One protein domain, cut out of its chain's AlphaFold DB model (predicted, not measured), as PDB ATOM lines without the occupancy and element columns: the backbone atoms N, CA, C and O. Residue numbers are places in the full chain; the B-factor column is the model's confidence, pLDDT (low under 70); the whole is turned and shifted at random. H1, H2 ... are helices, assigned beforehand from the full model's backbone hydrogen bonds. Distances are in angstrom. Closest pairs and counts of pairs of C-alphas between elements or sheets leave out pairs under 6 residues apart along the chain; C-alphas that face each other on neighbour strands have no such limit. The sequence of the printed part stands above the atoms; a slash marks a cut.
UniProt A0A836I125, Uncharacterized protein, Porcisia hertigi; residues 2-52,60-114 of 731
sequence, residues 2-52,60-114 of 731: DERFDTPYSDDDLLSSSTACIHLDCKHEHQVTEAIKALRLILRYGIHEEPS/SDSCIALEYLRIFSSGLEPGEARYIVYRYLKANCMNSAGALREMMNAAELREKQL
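AT A GLANCE: This is residues 2 to 52 and 60 to 114 of the 731 residues of an uncharacterized protein of Porcisia hertigi (UniProt A0A836I125). Five helices cross one another in a compact core, with no shallow pairing among those that touch. H4 and H5 meet near their joined ends as a wide V, the long H2 crosses H4 and packs on the first part of H5, and the short H1 and H3 pack on the first part of H4; residues 2 to 7 trail away as a tail. The printed part has 106 residues with five named helices, in the order H1 H2 H3 H4 H5, and no named strand; the class is all helix. It is compact, with a radius of gyration of the C-alphas of 13.4 A and spans of 42 by 32 by 28 A.

HOW THE PARTS SIT: H1, residues 11 to 16, is close to but not clearly touching H2, residues 26 to 45, at a shallow tilt of 14 degrees, opposite ways; their closest C-alphas, of Leu 15 and Thr 33, are 5.9 A apart. H2 touches H3, residues 64 to 69, with residues 36 to 44 alone, at a steep tilt of 67 degrees; the closest C-alphas, of Arg 40 and Ala 65, are 5.3 A apart. The hub is H4, residues 78 to 91, which touches the four other helices. H1 touches H4 about perpendicular, at 81 degrees, with the C-alphas of Leu 14 and Pro 78 closest at 4.6 A. H2 touches H4 with residues 32 to 36 alone, about perpendicular at 83 degrees; the closest C-alphas, of Val 32 and Tyr 86, are 5.9 A apart. H3 touches H4 at a steep tilt of 69 degrees, only just short of perpendicular, with the C-alphas of Leu 69 and Ala 81 closest at 6.0 A. H5, residues 96 to 112, touches H4 where the C-alphas of Tyr 88 and Ala 99 are closest, 4.8 A apart. H5 is apart from H1, and only just apart from H3, at 8.3 A. In H1, H2, H3, H4 and H5 every O i to N i+4 pair is within hydrogen-bond range.

IN THESE COORDINATES: H1 begins at C-alpha 11 (17.409, -28.957, -20.503). H2 is 28.6 A long from first to last C-alpha, H4 20.5 A and H5 24.0 A; H1 is 8.6 A and H3 8.7 A. H4 begins at C-alpha 78 (10.997, -23.966, -20.833), and H5 ends at C-alpha 112 (27.296, -7.569, -12.763).

THE WHOLE: The C-alphas farthest apart, of Asp 2 and Ser 52, are 44.6 A apart. Residues 53 to 59 are not printed, and C-alphas 52 and 60 are 22.1 A apart across this cut. Of the links printed whole, H4 to H5 is tight, and H1 to H2 and H3 to H4 are short. The mean pLDDT of the printed part is 85.0; residues 2 to 8, 47 to 52 and 60 to 62 are under 70.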
ATOM      1  N   ASP A   2       9.405 -21.433   1.465       26.42
ATOM      2  CA  ASP A   2       8.274 -22.341   1.238       26.42
ATOM      3  C   ASP A   2       8.678 -23.340   0.144       26.42
ATOM      4  O   ASP A   2       8.838 -22.975  -1.023       26.42
ATOM      5  N   GLU A   3       8.934 -24.590   0.527       33.47
ATOM      6  CA  GLU A   3       9.543 -25.623  -0.329       33.47
ATOM      7  C   GLU A   3       8.518 -26.262  -1.287       33.47
ATOM      8  O   GLU A   3       8.289 -27.473  -1.245       33.47
ATOM      9  N   ARG A   4       7.818 -25.465  -2.113       35.47
ATOM     10  CA  ARG A   4       6.684 -26.006  -2.896       35.47
ATOM     11  C   ARG A   4       6.420 -25.470  -4.306       35.47
ATOM     12  O   ARG A   4       5.402 -25.848  -4.879       35.47
ATOM     13  N   PHE A   5       7.293 -24.645  -4.897       42.66
ATOM     14  CA  PHE A   5       7.013 -24.068  -6.229       42.66
ATOM     15  C   PHE A   5       8.102 -24.197  -7.301       42.66
ATOM     16  O   PHE A   5       7.784 -24.008  -8.477       42.66
ATOM     17  N   ASP A   6       9.334 -24.596  -6.982       47.72
ATOM     18  CA  ASP A   6      10.321 -24.910  -8.024       47.72
ATOM     19  C   ASP A   6      10.077 -26.292  -8.633       47.72
ATOM     20  O   ASP A   6      10.625 -27.305  -8.212       47.72
ATOM     21  N   THR A   7       9.248 -26.305  -9.677       52.84
ATOM     22  CA  THR A   7       9.195 -27.354 -10.698       52.84
ATOM     23  C   THR A   7      10.568 -27.458 -11.378       52.84
ATOM     24  O   THR A   7      10.947 -26.523 -12.097       52.84
ATOM     25  N   PRO A   8      11.332 -28.550 -11.176       68.62
ATOM     26  CA  PRO A   8      12.693 -28.670 -11.680       68.62
ATOM     27  C   PRO A   8      12.670 -29.133 -13.141       68.62
ATOM     28  O   PRO A   8      12.943 -30.290 -13.446       68.62
ATOM     29  N   TYR A   9      12.303 -28.221 -14.043       81.25
ATOM     30  CA  TYR A   9      12.445 -28.445 -15.479       81.25
ATOM     31  C   TYR A   9      13.912 -28.724 -15.842       81.25
ATOM     32  O   TYR A   9      14.833 -28.157 -15.248       81.25
ATOM     33  N   SER A  10      14.103 -29.555 -16.857       86.56
ATOM     34  CA  SER A  10      15.396 -29.940 -17.415       86.56
ATOM     35  C   SER A  10      15.727 -29.185 -18.710       86.56
ATOM     36  O   SER A  10      14.875 -28.565 -19.356       86.56
ATOM     37  N   ASP A  11      16.978 -29.300 -19.148       86.62
ATOM     38  CA  ASP A  11      17.409 -28.957 -20.503       86.62
ATOM     39  C   ASP A  11      16.693 -29.819 -21.563       86.62
ATOM     40  O   ASP A  11      16.614 -29.432 -22.727       86.62
ATOM     41  N   ASP A  12      16.154 -30.978 -21.184       89.19
ATOM     42  CA  ASP A  12      15.469 -31.886 -22.101       89.19
ATOM     43  C   ASP A  12      13.979 -31.489 -22.255       89.19
ATOM     44  O   ASP A  12      13.433 -31.557 -23.362       89.19
ATOM     45  N   ASP A  13      13.362 -30.891 -21.225       90.75
ATOM     46  CA  ASP A  13      12.114 -30.109 -21.339       90.75
ATOM     47  C   ASP A  13      12.316 -28.858 -22.218       90.75
ATOM     48  O   ASP A  13      11.466 -28.516 -23.046       90.75
ATOM     49  N   LEU A  14      13.460 -28.178 -22.077       90.00
ATOM     50  CA  LEU A  14      13.849 -27.007 -22.880       90.00
ATOM     51  C   LEU A  14      14.051 -27.353 -24.369       90.00
ATOM     52  O   LEU A  14      13.704 -26.556 -25.250       90.00
ATOM     53  N   LEU A  15      14.583 -28.541 -24.665       92.19
ATOM     54  CA  LEU A  15      14.782 -29.034 -26.031       92.19
ATOM     55  C   LEU A  15      13.498 -29.586 -26.674       92.19
ATOM     56  O   LEU A  15      13.365 -29.479 -27.895       92.19
ATOM     57  N   SER A  16      12.574 -30.146 -25.885       91.19
ATOM     58  CA  SER A  16      11.319 -30.753 -26.369       91.19
ATOM     59  C   SER A  16      10.120 -29.795 -26.428       91.19
ATOM     60  O   SER A  16       9.205 -30.017 -27.222       91.19
ATOM     61  N   SER A  17      10.123 -28.717 -25.639       92.75
ATOM     62  CA  SER A  17       9.072 -27.687 -25.664       92.75
ATOM     63  C   SER A  17       9.049 -26.881 -26.968       92.75
ATOM     64  O   SER A  17      10.077 -26.686 -27.614       92.75
ATOM     65  N   SER A  18       7.886 -26.320 -27.309       92.88
ATOM     66  CA  SER A  18       7.751 -25.268 -28.327       92.88
ATOM     67  C   SER A  18       8.066 -23.877 -27.760       92.88
ATOM     68  O   SER A  18       8.050 -23.649 -26.546       92.88
ATOM     69  N   THR A  19       8.374 -22.921 -28.635       95.06
ATOM     70  CA  THR A  19       8.699 -21.542 -28.249       95.06
ATOM     71  C   THR A  19       7.438 -20.776 -27.812       95.06
ATOM     72  O   THR A  19       6.438 -20.736 -28.522       95.06
ATOM     73  N   ALA A  20       7.453 -20.170 -26.618       88.94
ATOM     74  CA  ALA A  20       6.215 -19.831 -25.903       88.94
ATOM     75  C   ALA A  20       5.459 -18.577 -26.361       88.94
ATOM     76  O   ALA A  20       4.251 -18.503 -26.130       88.94
ATOM     77  N   CYS A  21       6.156 -17.577 -26.908       89.00
ATOM     78  CA  CYS A  21       5.630 -16.210 -27.060       89.00
ATOM     79  C   CYS A  21       5.485 -15.766 -28.528       89.00
ATOM     80  O   CYS A  21       5.363 -14.577 -28.814       89.00
ATOM     81  N   ILE A  22       5.571 -16.709 -29.469       92.31
ATOM     82  CA  ILE A  22       5.423 -16.492 -30.913       92.31
ATOM     83  C   ILE A  22       5.167 -17.844 -31.592       92.31
ATOM     84  O   ILE A  22       5.774 -18.840 -31.209       92.31
ATOM     85  N   HIS A  23       4.326 -17.894 -32.628       90.50
ATOM     86  CA  HIS A  23       4.287 -19.062 -33.511       90.50
ATOM     87  C   HIS A  23       5.504 -19.046 -34.445       90.50
ATOM     88  O   HIS A  23       5.654 -18.137 -35.264       90.50
ATOM     89  N   LEU A  24       6.371 -20.050 -34.321       91.69
ATOM     90  CA  LEU A  24       7.495 -20.283 -35.226       91.69
ATOM     91  C   LEU A  24       7.160 -21.388 -36.234       91.69
ATOM     92  O   LEU A  24       6.412 -22.316 -35.935       91.69
ATOM     93  N   ASP A  25       7.760 -21.312 -37.422       94.00
ATOM     94  CA  ASP A  25       7.827 -22.464 -38.321       94.00
ATOM     95  C   ASP A  25       8.893 -23.478 -37.858       94.00
ATOM     96  O   ASP A  25       9.756 -23.191 -37.022       94.00
ATOM     97  N   CYS A  26       8.853 -24.679 -38.436       94.94
ATOM     98  CA  CYS A  26       9.747 -25.781 -38.076       94.94
ATOM     99  C   CYS A  26      11.240 -25.484 -38.305       94.94
ATOM    100  O   CYS A  26      12.081 -26.056 -37.612       94.94
ATOM    101  N   LYS A  27      11.592 -24.579 -39.230       96.00
ATOM    102  CA  LYS A  27      12.983 -24.174 -39.466       96.00
ATOM    103  C   LYS A  27      13.463 -23.267 -38.337       96.00
ATOM    104  O   LYS A  27      14.556 -23.482 -37.816       96.00
ATOM    105  N   HIS A  28      12.664 -22.276 -37.945       95.31
ATOM    106  CA  HIS A  28      13.030 -21.372 -36.859       95.31
ATOM    107  C   HIS A  28      13.013 -22.077 -35.488       95.31
ATOM    108  O   HIS A  28      13.929 -21.838 -34.702       95.31
ATOM    109  N   GLU A  29      12.087 -23.013 -35.221       96.62
ATOM    110  CA  GLU A  29      12.160 -23.870 -34.017       96.62
ATOM    111  C   GLU A  29      13.424 -24.737 -33.993       96.62
ATOM    112  O   GLU A  29      14.090 -24.834 -32.961       96.62
ATOM    113  N   HIS A  30      13.800 -25.341 -35.127       96.12
ATOM    114  CA  HIS A  30      15.034 -26.119 -35.214       96.12
ATOM    115  C   HIS A  30      16.269 -25.244 -34.944       96.12
ATOM    116  O   HIS A  30      17.128 -25.640 -34.160       96.12
ATOM    117  N   GLN A  31      16.329 -24.023 -35.490       96.69
ATOM    118  CA  GLN A  31      17.417 -23.077 -35.203       96.69
ATOM    119  C   GLN A  31      17.495 -22.677 -33.718       96.69
ATOM    120  O   GLN A  31      18.601 -22.539 -33.196       96.69
ATOM    121  N   VAL A  32      16.359 -22.537 -33.023       97.56
ATOM    122  CA  VAL A  32      16.324 -22.325 -31.563       97.56
ATOM    123  C   VAL A  32      16.873 -23.551 -30.825       97.56
ATOM    124  O   VAL A  32      17.749 -23.405 -29.973       97.56
ATOM    125  N   THR A  33      16.440 -24.760 -31.193       96.75
ATOM    126  CA  THR A  33      16.925 -26.019 -30.601       96.75
ATOM    127  C   THR A  33      18.435 -26.228 -30.807       96.75
ATOM    128  O   THR A  33      19.132 -26.581 -29.855       96.75
ATOM    129  N   GLU A  34      18.984 -25.964 -31.999       96.12
ATOM    130  CA  GLU A  34      20.435 -26.075 -32.226       96.12
ATOM    131  C   GLU A  34      21.233 -24.977 -31.504       96.12
ATOM    132  O   GLU A  34      22.321 -25.250 -30.996       96.12
ATOM    133  N   ALA A  35      20.693 -23.759 -31.368       96.94
ATOM    134  CA  ALA A  35      21.325 -22.713 -30.561       96.94
ATOM    135  C   ALA A  35      21.365 -23.073 -29.062       96.94
ATOM    136  O   ALA A  35      22.361 -22.793 -28.397       96.94
ATOM    137  N   ILE A  36      20.334 -23.748 -28.536       95.88
ATOM    138  CA  ILE A  36      20.312 -24.266 -27.156       95.88
ATOM    139  C   ILE A  36      21.351 -25.384 -26.970       95.88
ATOM    140  O   ILE A  36      22.079 -25.381 -25.980       95.88
ATOM    141  N   LYS A  37      21.495 -26.307 -27.932       94.19
ATOM    142  CA  LYS A  37      22.568 -27.321 -27.899       94.19
ATOM    143  C   LYS A  37      23.960 -26.683 -27.923       94.19
ATOM    144  O   LYS A  37      24.817 -27.065 -27.129       94.19
ATOM    145  N   ALA A  38      24.179 -25.692 -28.789       93.50
ATOM    146  CA  ALA A  38      25.436 -24.949 -28.842       93.50
ATOM    147  C   ALA A  38      25.719 -24.212 -27.519       93.50
ATOM    148  O   ALA A  38      26.845 -24.262 -27.030       93.50
ATOM    149  N   LEU A  39      24.700 -23.619 -26.885       94.06
ATOM    150  CA  LEU A  39      24.809 -23.027 -25.549       94.06
ATOM    151  C   LEU A  39      25.244 -24.061 -24.494       94.06
ATOM    152  O   LEU A  39      26.213 -23.800 -23.782       94.06
ATOM    153  N   ARG A  40      24.606 -25.246 -24.426       92.44
ATOM    154  CA  ARG A  40      25.012 -26.336 -23.504       92.44
ATOM    155  C   ARG A  40      26.501 -26.683 -23.668       92.44
ATOM    156  O   ARG A  40      27.194 -26.887 -22.676       92.44
ATOM    157  N   LEU A  41      27.008 -26.714 -24.902       90.38
ATOM    158  CA  LEU A  41      28.409 -27.038 -25.203       90.38
ATOM    159  C   LEU A  41      29.387 -25.906 -24.840       90.38
ATOM    160  O   LEU A  41      30.439 -26.188 -24.263       90.38
ATOM    161  N   ILE A  42      29.036 -24.645 -25.118       90.19
ATOM    162  CA  ILE A  42      29.834 -23.472 -24.721       90.19
ATOM    163  C   ILE A  42      29.972 -23.425 -23.194       90.19
ATOM    164  O   ILE A  42      31.088 -23.319 -22.688       90.19
ATOM    165  N   LEU A  43      28.860 -23.558 -22.462       90.19
ATOM    166  CA  LEU A  43      28.842 -23.503 -20.994       90.19
ATOM    167  C   LEU A  43      29.634 -24.649 -20.347       90.19
ATOM    168  O   LEU A  43      30.275 -24.448 -19.320       90.19
ATOM    169  N   ARG A  44      29.611 -25.844 -20.951       86.00
ATOM    170  CA  ARG A  44      30.256 -27.046 -20.400       86.00
ATOM    171  C   ARG A  44      31.757 -27.144 -20.684       86.00
ATOM    172  O   ARG A  44      32.478 -27.751 -19.898       86.00
ATOM    173  N   TYR A  45      32.226 -26.589 -21.806       83.81
ATOM    174  CA  TYR A  45      33.605 -26.791 -22.277       83.81
ATOM    175  C   TYR A  45      34.395 -25.502 -22.556       83.81
ATOM    176  O   TYR A  45      35.593 -25.585 -22.819       83.81
ATOM    177  N   GLY A  46      33.764 -24.323 -22.543       72.38
ATOM    178  CA  GLY A  46      34.405 -23.059 -22.939       72.38
ATOM    179  C   GLY A  46      34.763 -22.975 -24.432       72.38
ATOM    180  O   GLY A  46      35.564 -22.134 -24.832       72.38
ATOM    181  N   ILE A  47      34.205 -23.864 -25.262       60.69
ATOM    182  CA  ILE A  47      34.509 -23.970 -26.695       60.69
ATOM    183  C   ILE A  47      33.598 -23.027 -27.487       60.69
ATOM    184  O   ILE A  47      32.378 -23.129 -27.406       60.69
ATOM    185  N   HIS A  48      34.194 -22.151 -28.299       56.12
ATOM    186  CA  HIS A  48      33.487 -21.197 -29.166       56.12
ATOM    187  C   HIS A  48      33.386 -21.635 -30.651       56.12
ATOM    188  O   HIS A  48      32.967 -20.836 -31.488       56.12
ATOM    189  N   GLU A  49      33.757 -22.876 -30.993       41.56
ATOM    190  CA  GLU A  49      33.761 -23.424 -32.367       41.56
ATOM    191  C   GLU A  49      32.824 -24.642 -32.546       41.56
ATOM    192  O   GLU A  49      32.284 -25.176 -31.576       41.56
ATOM    193  N   GLU A  50      32.586 -25.068 -33.795       41.84
ATOM    194  CA  GLU A  50      31.549 -26.059 -34.132       41.84
ATOM    195  C   GLU A  50      31.836 -27.503 -33.652       41.84
ATOM    196  O   GLU A  50      32.933 -28.038 -33.851       41.84
ATOM    197  N   PRO A  51      30.822 -28.209 -33.107       43.12
ATOM    198  CA  PRO A  51      30.996 -29.508 -32.459       43.12
ATOM    199  C   PRO A  51      30.970 -30.686 -33.447       43.12
ATOM    200  O   PRO A  51      30.062 -31.516 -33.431       43.12
ATOM    201  N   SER A  52      31.982 -30.796 -34.308       38.69
ATOM    202  CA  SER A  52      32.047 -31.900 -35.286       38.69
ATOM    203  C   SER A  52      32.487 -33.254 -34.700       38.69
ATOM    204  O   SER A  52      32.191 -34.290 -35.299       38.69
ATOM    205  N   SER A  60      25.078 -35.879 -15.428       52.81
ATOM    206  CA  SER A  60      25.193 -34.769 -14.452       52.81
ATOM    207  C   SER A  60      24.729 -33.393 -14.946       52.81
ATOM    208  O   SER A  60      24.593 -32.486 -14.131       52.81
ATOM    209  N   ASP A  61      24.485 -33.217 -16.249       59.34
ATOM    210  CA  ASP A  61      24.410 -31.888 -16.889       59.34
ATOM    211  C   ASP A  61      23.048 -31.630 -17.579       59.34
ATOM    212  O   ASP A  61      22.963 -31.037 -18.658       59.34
ATOM    213  N   SER A  62      21.958 -32.113 -16.970       68.44
ATOM    214  CA  SER A  62      20.581 -32.037 -17.504       68.44
ATOM    215  C   SER A  62      19.859 -30.706 -17.193       68.44
ATOM    216  O   SER A  62      18.656 -30.596 -17.389       68.44
ATOM    217  N   CYS A  63      20.551 -29.659 -16.730       80.81
ATOM    218  CA  CYS A  63      19.938 -28.341 -16.467       80.81
ATOM    219  C   CYS A  63      20.847 -27.126 -16.743       80.81
ATOM    220  O   CYS A  63      20.498 -26.004 -16.370       80.81
ATOM    221  N   ILE A  64      22.014 -27.319 -17.371       87.88
ATOM    222  CA  ILE A  64      23.042 -26.272 -17.487       87.88
ATOM    223  C   ILE A  64      22.597 -25.092 -18.365       87.88
ATOM    224  O   ILE A  64      22.919 -23.945 -18.052       87.88
ATOM    225  N   ALA A  65      21.829 -25.335 -19.434       89.94
ATOM    226  CA  ALA A  65      21.316 -24.252 -20.276       89.94
ATOM    227  C   ALA A  65      20.085 -23.572 -19.666       89.94
ATOM    228  O   ALA A  65      19.952 -22.352 -19.788       89.94
ATOM    229  N   LEU A  66      19.199 -24.314 -18.997       88.56
ATOM    230  CA  LEU A  66      18.044 -23.723 -18.326       88.56
ATOM    231  C   LEU A  66      18.464 -22.849 -17.138       88.56
ATOM    232  O   LEU A  66      17.960 -21.733 -17.012       88.56
ATOM    233  N   GLU A  67      19.394 -23.317 -16.299       89.06
ATOM    234  CA  GLU A  67      19.901 -22.540 -15.162       89.06
ATOM    235  C   GLU A  67      20.582 -21.254 -15.641       89.06
ATOM    236  O   GLU A  67      20.292 -20.170 -15.141       89.06
ATOM    237  N   TYR A  68      21.379 -21.336 -16.708       92.00
ATOM    238  CA  TYR A  68      21.943 -20.152 -17.352       92.00
ATOM    239  C   TYR A  68      20.867 -19.189 -17.885       92.00
ATOM    240  O   TYR A  68      20.978 -17.974 -17.738       92.00
ATOM    241  N   LEU A  69      19.779 -19.697 -18.472       92.81
ATOM    242  CA  LEU A  69      18.694 -18.845 -18.972       92.81
ATOM    243  C   LEU A  69      17.875 -18.182 -17.846       92.81
ATOM    244  O   LEU A  69      17.271 -17.134 -18.092       92.81
ATOM    245  N   ARG A  70      17.928 -18.678 -16.598       90.00
ATOM    246  CA  ARG A  70      17.367 -17.982 -15.417       90.00
ATOM    247  C   ARG A  70      18.084 -16.662 -15.095       90.00
ATOM    248  O   ARG A  70      17.482 -15.805 -14.451       90.00
ATOM    249  N   ILE A  71      19.284 -16.417 -15.640       89.69
ATOM    250  CA  ILE A  71      19.965 -15.105 -15.591       89.69
ATOM    251  C   ILE A  71      19.157 -14.008 -16.323       89.69
ATOM    252  O   ILE A  71      19.376 -12.818 -16.098       89.69
ATOM    253  N   PHE A  72      18.182 -14.364 -17.166       90.75
ATOM    254  CA  PHE A  72      17.295 -13.389 -17.806       90.75
ATOM    255  C   PHE A  72      16.019 -13.098 -17.005       90.75
ATOM    256  O   PHE A  72      15.504 -11.984 -17.110       90.75
ATOM    257  N   SER A  73      15.503 -14.060 -16.228       86.25
ATOM    258  CA  SER A  73      14.429 -13.835 -15.252       86.25
ATOM    259  C   SER A  73      14.153 -15.059 -14.368       86.25
ATOM    260  O   SER A  73      14.348 -16.201 -14.790       86.25
ATOM    261  N   SER A  74      13.587 -14.832 -13.180       82.75
ATOM    262  CA  SER A  74      13.020 -15.895 -12.346       82.75
ATOM    263  C   SER A  74      11.766 -16.525 -12.975       82.75
ATOM    264  O   SER A  74      11.077 -15.947 -13.826       82.75
ATOM    265  N   GLY A  75      11.469 -17.758 -12.548       84.81
ATOM    266  CA  GLY A  75      10.215 -18.445 -12.865       84.81
ATOM    267  C   GLY A  75       9.968 -18.718 -14.353       84.81
ATOM    268  O   GLY A  75       8.807 -18.833 -14.741       84.81
ATOM    269  N   LEU A  76      11.012 -18.758 -15.192       89.56
ATOM    270  CA  LEU A  76      10.899 -19.055 -16.625       89.56
ATOM    271  C   LEU A  76      10.368 -20.471 -16.876       89.56
ATOM    272  O   LEU A  76      10.921 -21.450 -16.375       89.56
ATOM    273  N   GLU A  77       9.329 -20.572 -17.703       91.38
ATOM    274  CA  GLU A  77       8.938 -21.845 -18.319       91.38
ATOM    275  C   GLU A  77       9.940 -22.231 -19.425       91.38
ATOM    276  O   GLU A  77      10.505 -21.338 -20.069       91.38
ATOM    277  N   PRO A  78      10.106 -23.527 -19.755       93.38
ATOM    278  CA  PRO A  78      10.997 -23.966 -20.833       93.38
ATOM    279  C   PRO A  78      10.740 -23.248 -22.168       93.38
ATOM    280  O   PRO A  78      11.670 -22.744 -22.796       93.38
ATOM    281  N   GLY A  79       9.477 -23.087 -22.575       93.88
ATOM    282  CA  GLY A  79       9.132 -22.348 -23.794       93.88
ATOM    283  C   GLY A  79       9.434 -20.840 -23.735       93.88
ATOM    284  O   GLY A  79       9.691 -20.230 -24.776       93.88
ATOM    285  N   GLU A  80       9.429 -20.217 -22.551       94.69
ATOM    286  CA  GLU A  80       9.838 -18.811 -22.377       94.69
ATOM    287  C   GLU A  80      11.364 -18.674 -22.476       94.69
ATOM    288  O   GLU A  80      11.865 -17.753 -23.125       94.69
ATOM    289  N   ALA A  81      12.104 -19.628 -21.906       95.06
ATOM    290  CA  ALA A  81      13.554 -19.723 -22.038       95.06
ATOM    291  C   ALA A  81      13.977 -19.927 -23.512       95.06
ATOM    292  O   ALA A  81      14.864 -19.219 -23.998       95.06
ATOM    293  N   ARG A  82      13.264 -20.772 -24.278       96.94
ATOM    294  CA  ARG A  82      13.403 -20.851 -25.751       96.94
ATOM    295  C   ARG A  82      13.168 -19.502 -26.437       96.94
ATOM    296  O   ARG A  82      13.908 -19.134 -27.351       96.94
ATOM    297  N   TYR A  83      12.164 -18.740 -25.997       96.69
ATOM    298  CA  TYR A  83      11.836 -17.445 -26.597       96.69
ATOM    299  C   TYR A  83      12.924 -16.382 -26.375       96.69
ATOM    300  O   TYR A  83      13.174 -15.567 -27.266       96.69
ATOM    301  N   ILE A  84      13.631 -16.418 -25.241       96.12
ATOM    302  CA  ILE A  84      14.811 -15.568 -25.010       96.12
ATOM    303  C   ILE A  84      15.893 -15.862 -26.061       96.12
ATOM    304  O   ILE A  84      16.341 -14.937 -26.741       96.12
ATOM    305  N   VAL A  85      16.238 -17.137 -26.282       97.31
ATOM    306  CA  VAL A  85      17.210 -17.540 -27.320       97.31
ATOM    307  C   VAL A  85      16.744 -17.103 -28.718       97.31
ATOM    308  O   VAL A  85      17.530 -16.543 -29.487       97.31
ATOM    309  N   TYR A  86      15.453 -17.261 -29.035       97.38
ATOM    310  CA  TYR A  86      14.876 -16.784 -30.297       97.38
ATOM    311  C   TYR A  86      15.034 -15.267 -30.503       97.38
ATOM    312  O   TYR A  86      15.352 -14.834 -31.613       97.38
ATOM    313  N   ARG A  87      14.854 -14.440 -29.461       96.00
ATOM    314  CA  ARG A  87      15.019 -12.977 -29.571       96.00
ATOM    315  C   ARG A  87      16.451 -12.586 -29.950       96.00
ATOM    316  O   ARG A  87      16.622 -11.753 -30.842       96.00
ATOM    317  N   TYR A  88      17.463 -13.211 -29.342       96.88
ATOM    318  CA  TYR A  88      18.869 -12.984 -29.706       96.88
ATOM    319  C   TYR A  88      19.189 -13.489 -31.117       96.88
ATOM    320  O   TYR A  88      19.833 -12.769 -31.886       96.88
ATOM    321  N   LEU A  89      18.681 -14.667 -31.505       97.06
ATOM    322  CA  LEU A  89      18.797 -15.177 -32.876       97.06
ATOM    323  C   LEU A  89      18.208 -14.193 -33.893       97.06
ATOM    324  O   LEU A  89      18.897 -13.793 -34.831       97.06
ATOM    325  N   LYS A  90      16.970 -13.739 -33.685       94.75
ATOM    326  CA  LYS A  90      16.278 -12.800 -34.576       94.75
ATOM    327  C   LYS A  90      17.008 -11.459 -34.694       94.75
ATOM    328  O   LYS A  90      17.164 -10.955 -35.806       94.75
ATOM    329  N   ALA A  91      17.517 -10.917 -33.586       92.62
ATOM    330  CA  ALA A  91      18.325  -9.693 -33.582       92.62
ATOM    331  C   ALA A  91      19.655  -9.826 -34.357       92.62
ATOM    332  O   ALA A  91      20.162  -8.824 -34.867       92.62
ATOM    333  N   ASN A  92      20.169 -11.056 -34.490       94.00
ATOM    334  CA  ASN A  92      21.387 -11.423 -35.219       94.00
ATOM    335  C   ASN A  92      21.099 -12.066 -36.594       94.00
ATOM    336  O   ASN A  92      21.937 -12.797 -37.123       94.00
ATOM    337  N   CYS A  93      19.923 -11.826 -37.189       93.50
ATOM    338  CA  CYS A  93      19.532 -12.382 -38.496       93.50
ATOM    339  C   CYS A  93      19.615 -13.927 -38.567       93.50
ATOM    340  O   CYS A  93      19.990 -14.493 -39.593       93.50
ATOM    341  N   MET A  94      19.273 -14.602 -37.466       94.62
ATOM    342  CA  MET A  94      19.399 -16.047 -37.223       94.62
ATOM    343  C   MET A  94      20.841 -16.598 -37.242       94.62
ATOM    344  O   MET A  94      21.037 -17.801 -37.412       94.62
ATOM    345  N   ASN A  95      21.864 -15.758 -37.038       94.81
ATOM    346  CA  ASN A  95      23.244 -16.212 -36.845       94.81
ATOM    347  C   ASN A  95      23.484 -16.655 -35.388       94.81
ATOM    348  O   ASN A  95      23.588 -15.817 -34.493       94.81
ATOM    349  N   SER A  96      23.613 -17.965 -35.155       93.75
ATOM    350  CA  SER A  96      23.759 -18.537 -33.807       93.75
ATOM    351  C   SER A  96      25.001 -18.048 -33.055       93.75
ATOM    352  O   SER A  96      24.901 -17.710 -31.882       93.75
ATOM    353  N   ALA A  97      26.162 -17.945 -33.711       92.81
ATOM    354  CA  ALA A  97      27.401 -17.514 -33.053       92.81
ATOM    355  C   ALA A  97      27.375 -16.028 -32.637       92.81
ATOM    356  O   ALA A  97      27.935 -15.655 -31.607       92.81
ATOM    357  N   GLY A  98      26.713 -15.168 -33.421       94.50
ATOM    358  CA  GLY A  98      26.433 -13.780 -33.051       94.50
ATOM    359  C   GLY A  98      25.430 -13.682 -31.907       94.50
ATOM    360  O   GLY A  98      25.715 -13.035 -30.902       94.50
ATOM    361  N   ALA A  99      24.313 -14.401 -32.027       96.12
ATOM    362  CA  ALA A  99      23.244 -14.433 -31.035       96.12
ATOM    363  C   ALA A  99      23.721 -14.896 -29.656       96.12
ATOM    364  O   ALA A  99      23.464 -14.218 -28.667       96.12
ATOM    365  N   LEU A 100      24.446 -16.017 -29.591       96.38
ATOM    366  CA  LEU A 100      24.959 -16.550 -28.331       96.38
ATOM    367  C   LEU A 100      26.003 -15.610 -27.713       96.38
ATOM    368  O   LEU A 100      25.981 -15.415 -26.506       96.38
ATOM    369  N   ARG A 101      26.841 -14.937 -28.515       94.75
ATOM    370  CA  ARG A 101      27.779 -13.921 -28.011       94.75
ATOM    371  C   ARG A 101      27.070 -12.677 -27.458       94.75
ATOM    372  O   ARG A 101      27.414 -12.234 -26.369       94.75
ATOM    373  N   GLU A 102      26.086 -12.115 -28.166       94.12
ATOM    374  CA  GLU A 102      25.305 -10.977 -27.638       94.12
ATOM    375  C   GLU A 102      24.512 -11.374 -26.380       94.12
ATOM    376  O   GLU A 102      24.469 -10.606 -25.419       94.12
ATOM    377  N   MET A 103      23.963 -12.592 -26.345       96.06
ATOM    378  CA  MET A 103      23.276 -13.145 -25.176       96.06
ATOM    379  C   MET A 103      24.226 -13.330 -23.985       96.06
ATOM    380  O   MET A 103      23.872 -12.943 -22.875       96.06
ATOM    381  N   MET A 104      25.442 -13.845 -24.198       94.19
ATOM    382  CA  MET A 104      26.442 -13.999 -23.134       94.19
ATOM    383  C   MET A 104      26.887 -12.650 -22.562       94.19
ATOM    384  O   MET A 104      26.896 -12.485 -21.345       94.19
ATOM    385  N   ASN A 105      27.140 -11.654 -23.417       93.19
ATOM    386  CA  ASN A 105      27.440 -10.287 -22.975       93.19
ATOM    387  C   ASN A 105      26.273  -9.668 -22.172       93.19
ATOM    388  O   ASN A 105      26.487  -8.874 -21.258       93.19
ATOM    389  N   ALA A 106      25.023 -10.006 -22.512       92.62
ATOM    390  CA  ALA A 106      23.839  -9.537 -21.794       92.62
ATOM    391  C   ALA A 106      23.599 -10.265 -20.463       92.62
ATOM    392  O   ALA A 106      23.122  -9.635 -19.520       92.62
ATOM    393  N   ALA A 107      23.945 -11.550 -20.368       92.19
ATOM    394  CA  ALA A 107      23.954 -12.289 -19.109       92.19
ATOM    395  C   ALA A 107      25.031 -11.738 -18.159       92.19
ATOM    396  O   ALA A 107      24.717 -11.400 -17.023       92.19
ATOM    397  N   GLU A 108      26.255 -11.521 -18.654       89.88
ATOM    398  CA  GLU A 108      27.359 -10.942 -17.876       89.88
ATOM    399  C   GLU A 108      26.993  -9.558 -17.303       89.88
ATOM    400  O   GLU A 108      27.270  -9.270 -16.137       89.88
ATOM    401  N   LEU A 109      26.310  -8.707 -18.085       85.00
ATOM    402  CA  LEU A 109      25.783  -7.430 -17.589       85.00
ATOM    403  C   LEU A 109      24.685  -7.627 -16.528       85.00
ATOM    404  O   LEU A 109      24.691  -6.932 -15.511       85.00
ATOM    405  N   ARG A 110      23.755  -8.570 -16.749       88.25
ATOM    406  CA  ARG A 110      22.661  -8.888 -15.811       88.25
ATOM    407  C   ARG A 110      23.175  -9.395 -14.467       88.25
ATOM    408  O   ARG A 110      22.596  -9.039 -13.445       88.25
ATOM    409  N   GLU A 111      24.260 -10.161 -14.452       84.19
ATOM    410  CA  GLU A 111      24.922 -10.598 -13.220       84.19
ATOM    411  C   GLU A 111      25.683  -9.449 -12.546       84.19
ATOM    412  O   GLU A 111      25.467  -9.197 -11.362       84.19
ATOM    413  N   LYS A 112      26.503  -8.695 -13.296       81.44
ATOM    414  CA  LYS A 112      27.296  -7.569 -12.763       81.44
ATOM    415  C   LYS A 112      26.453  -6.456 -12.141       81.44
ATOM    416  O   LYS A 112      26.852  -5.899 -11.128       81.44
ATOM    417  N   GLN A 113      25.299  -6.146 -12.731       76.69
ATOM    418  CA  GLN A 113      24.351  -5.150 -12.211       76.69
ATOM    419  C   GLN A 113      23.242  -5.776 -11.340       76.69
ATOM    420  O   GLN A 113      22.257  -5.114 -11.016       76.69
ATOM    421  N   LEU A 114      23.362  -7.067 -10.994       79.00
ATOM    422  CA  LEU A 114      22.409  -7.820 -10.168       79.00
ATOM    423  C   LEU A 114      20.938  -7.688 -10.628       79.00
ATOM    424  O   LEU A 114      20.024  -7.703  -9.804       79.00
TER     425      LEU A 114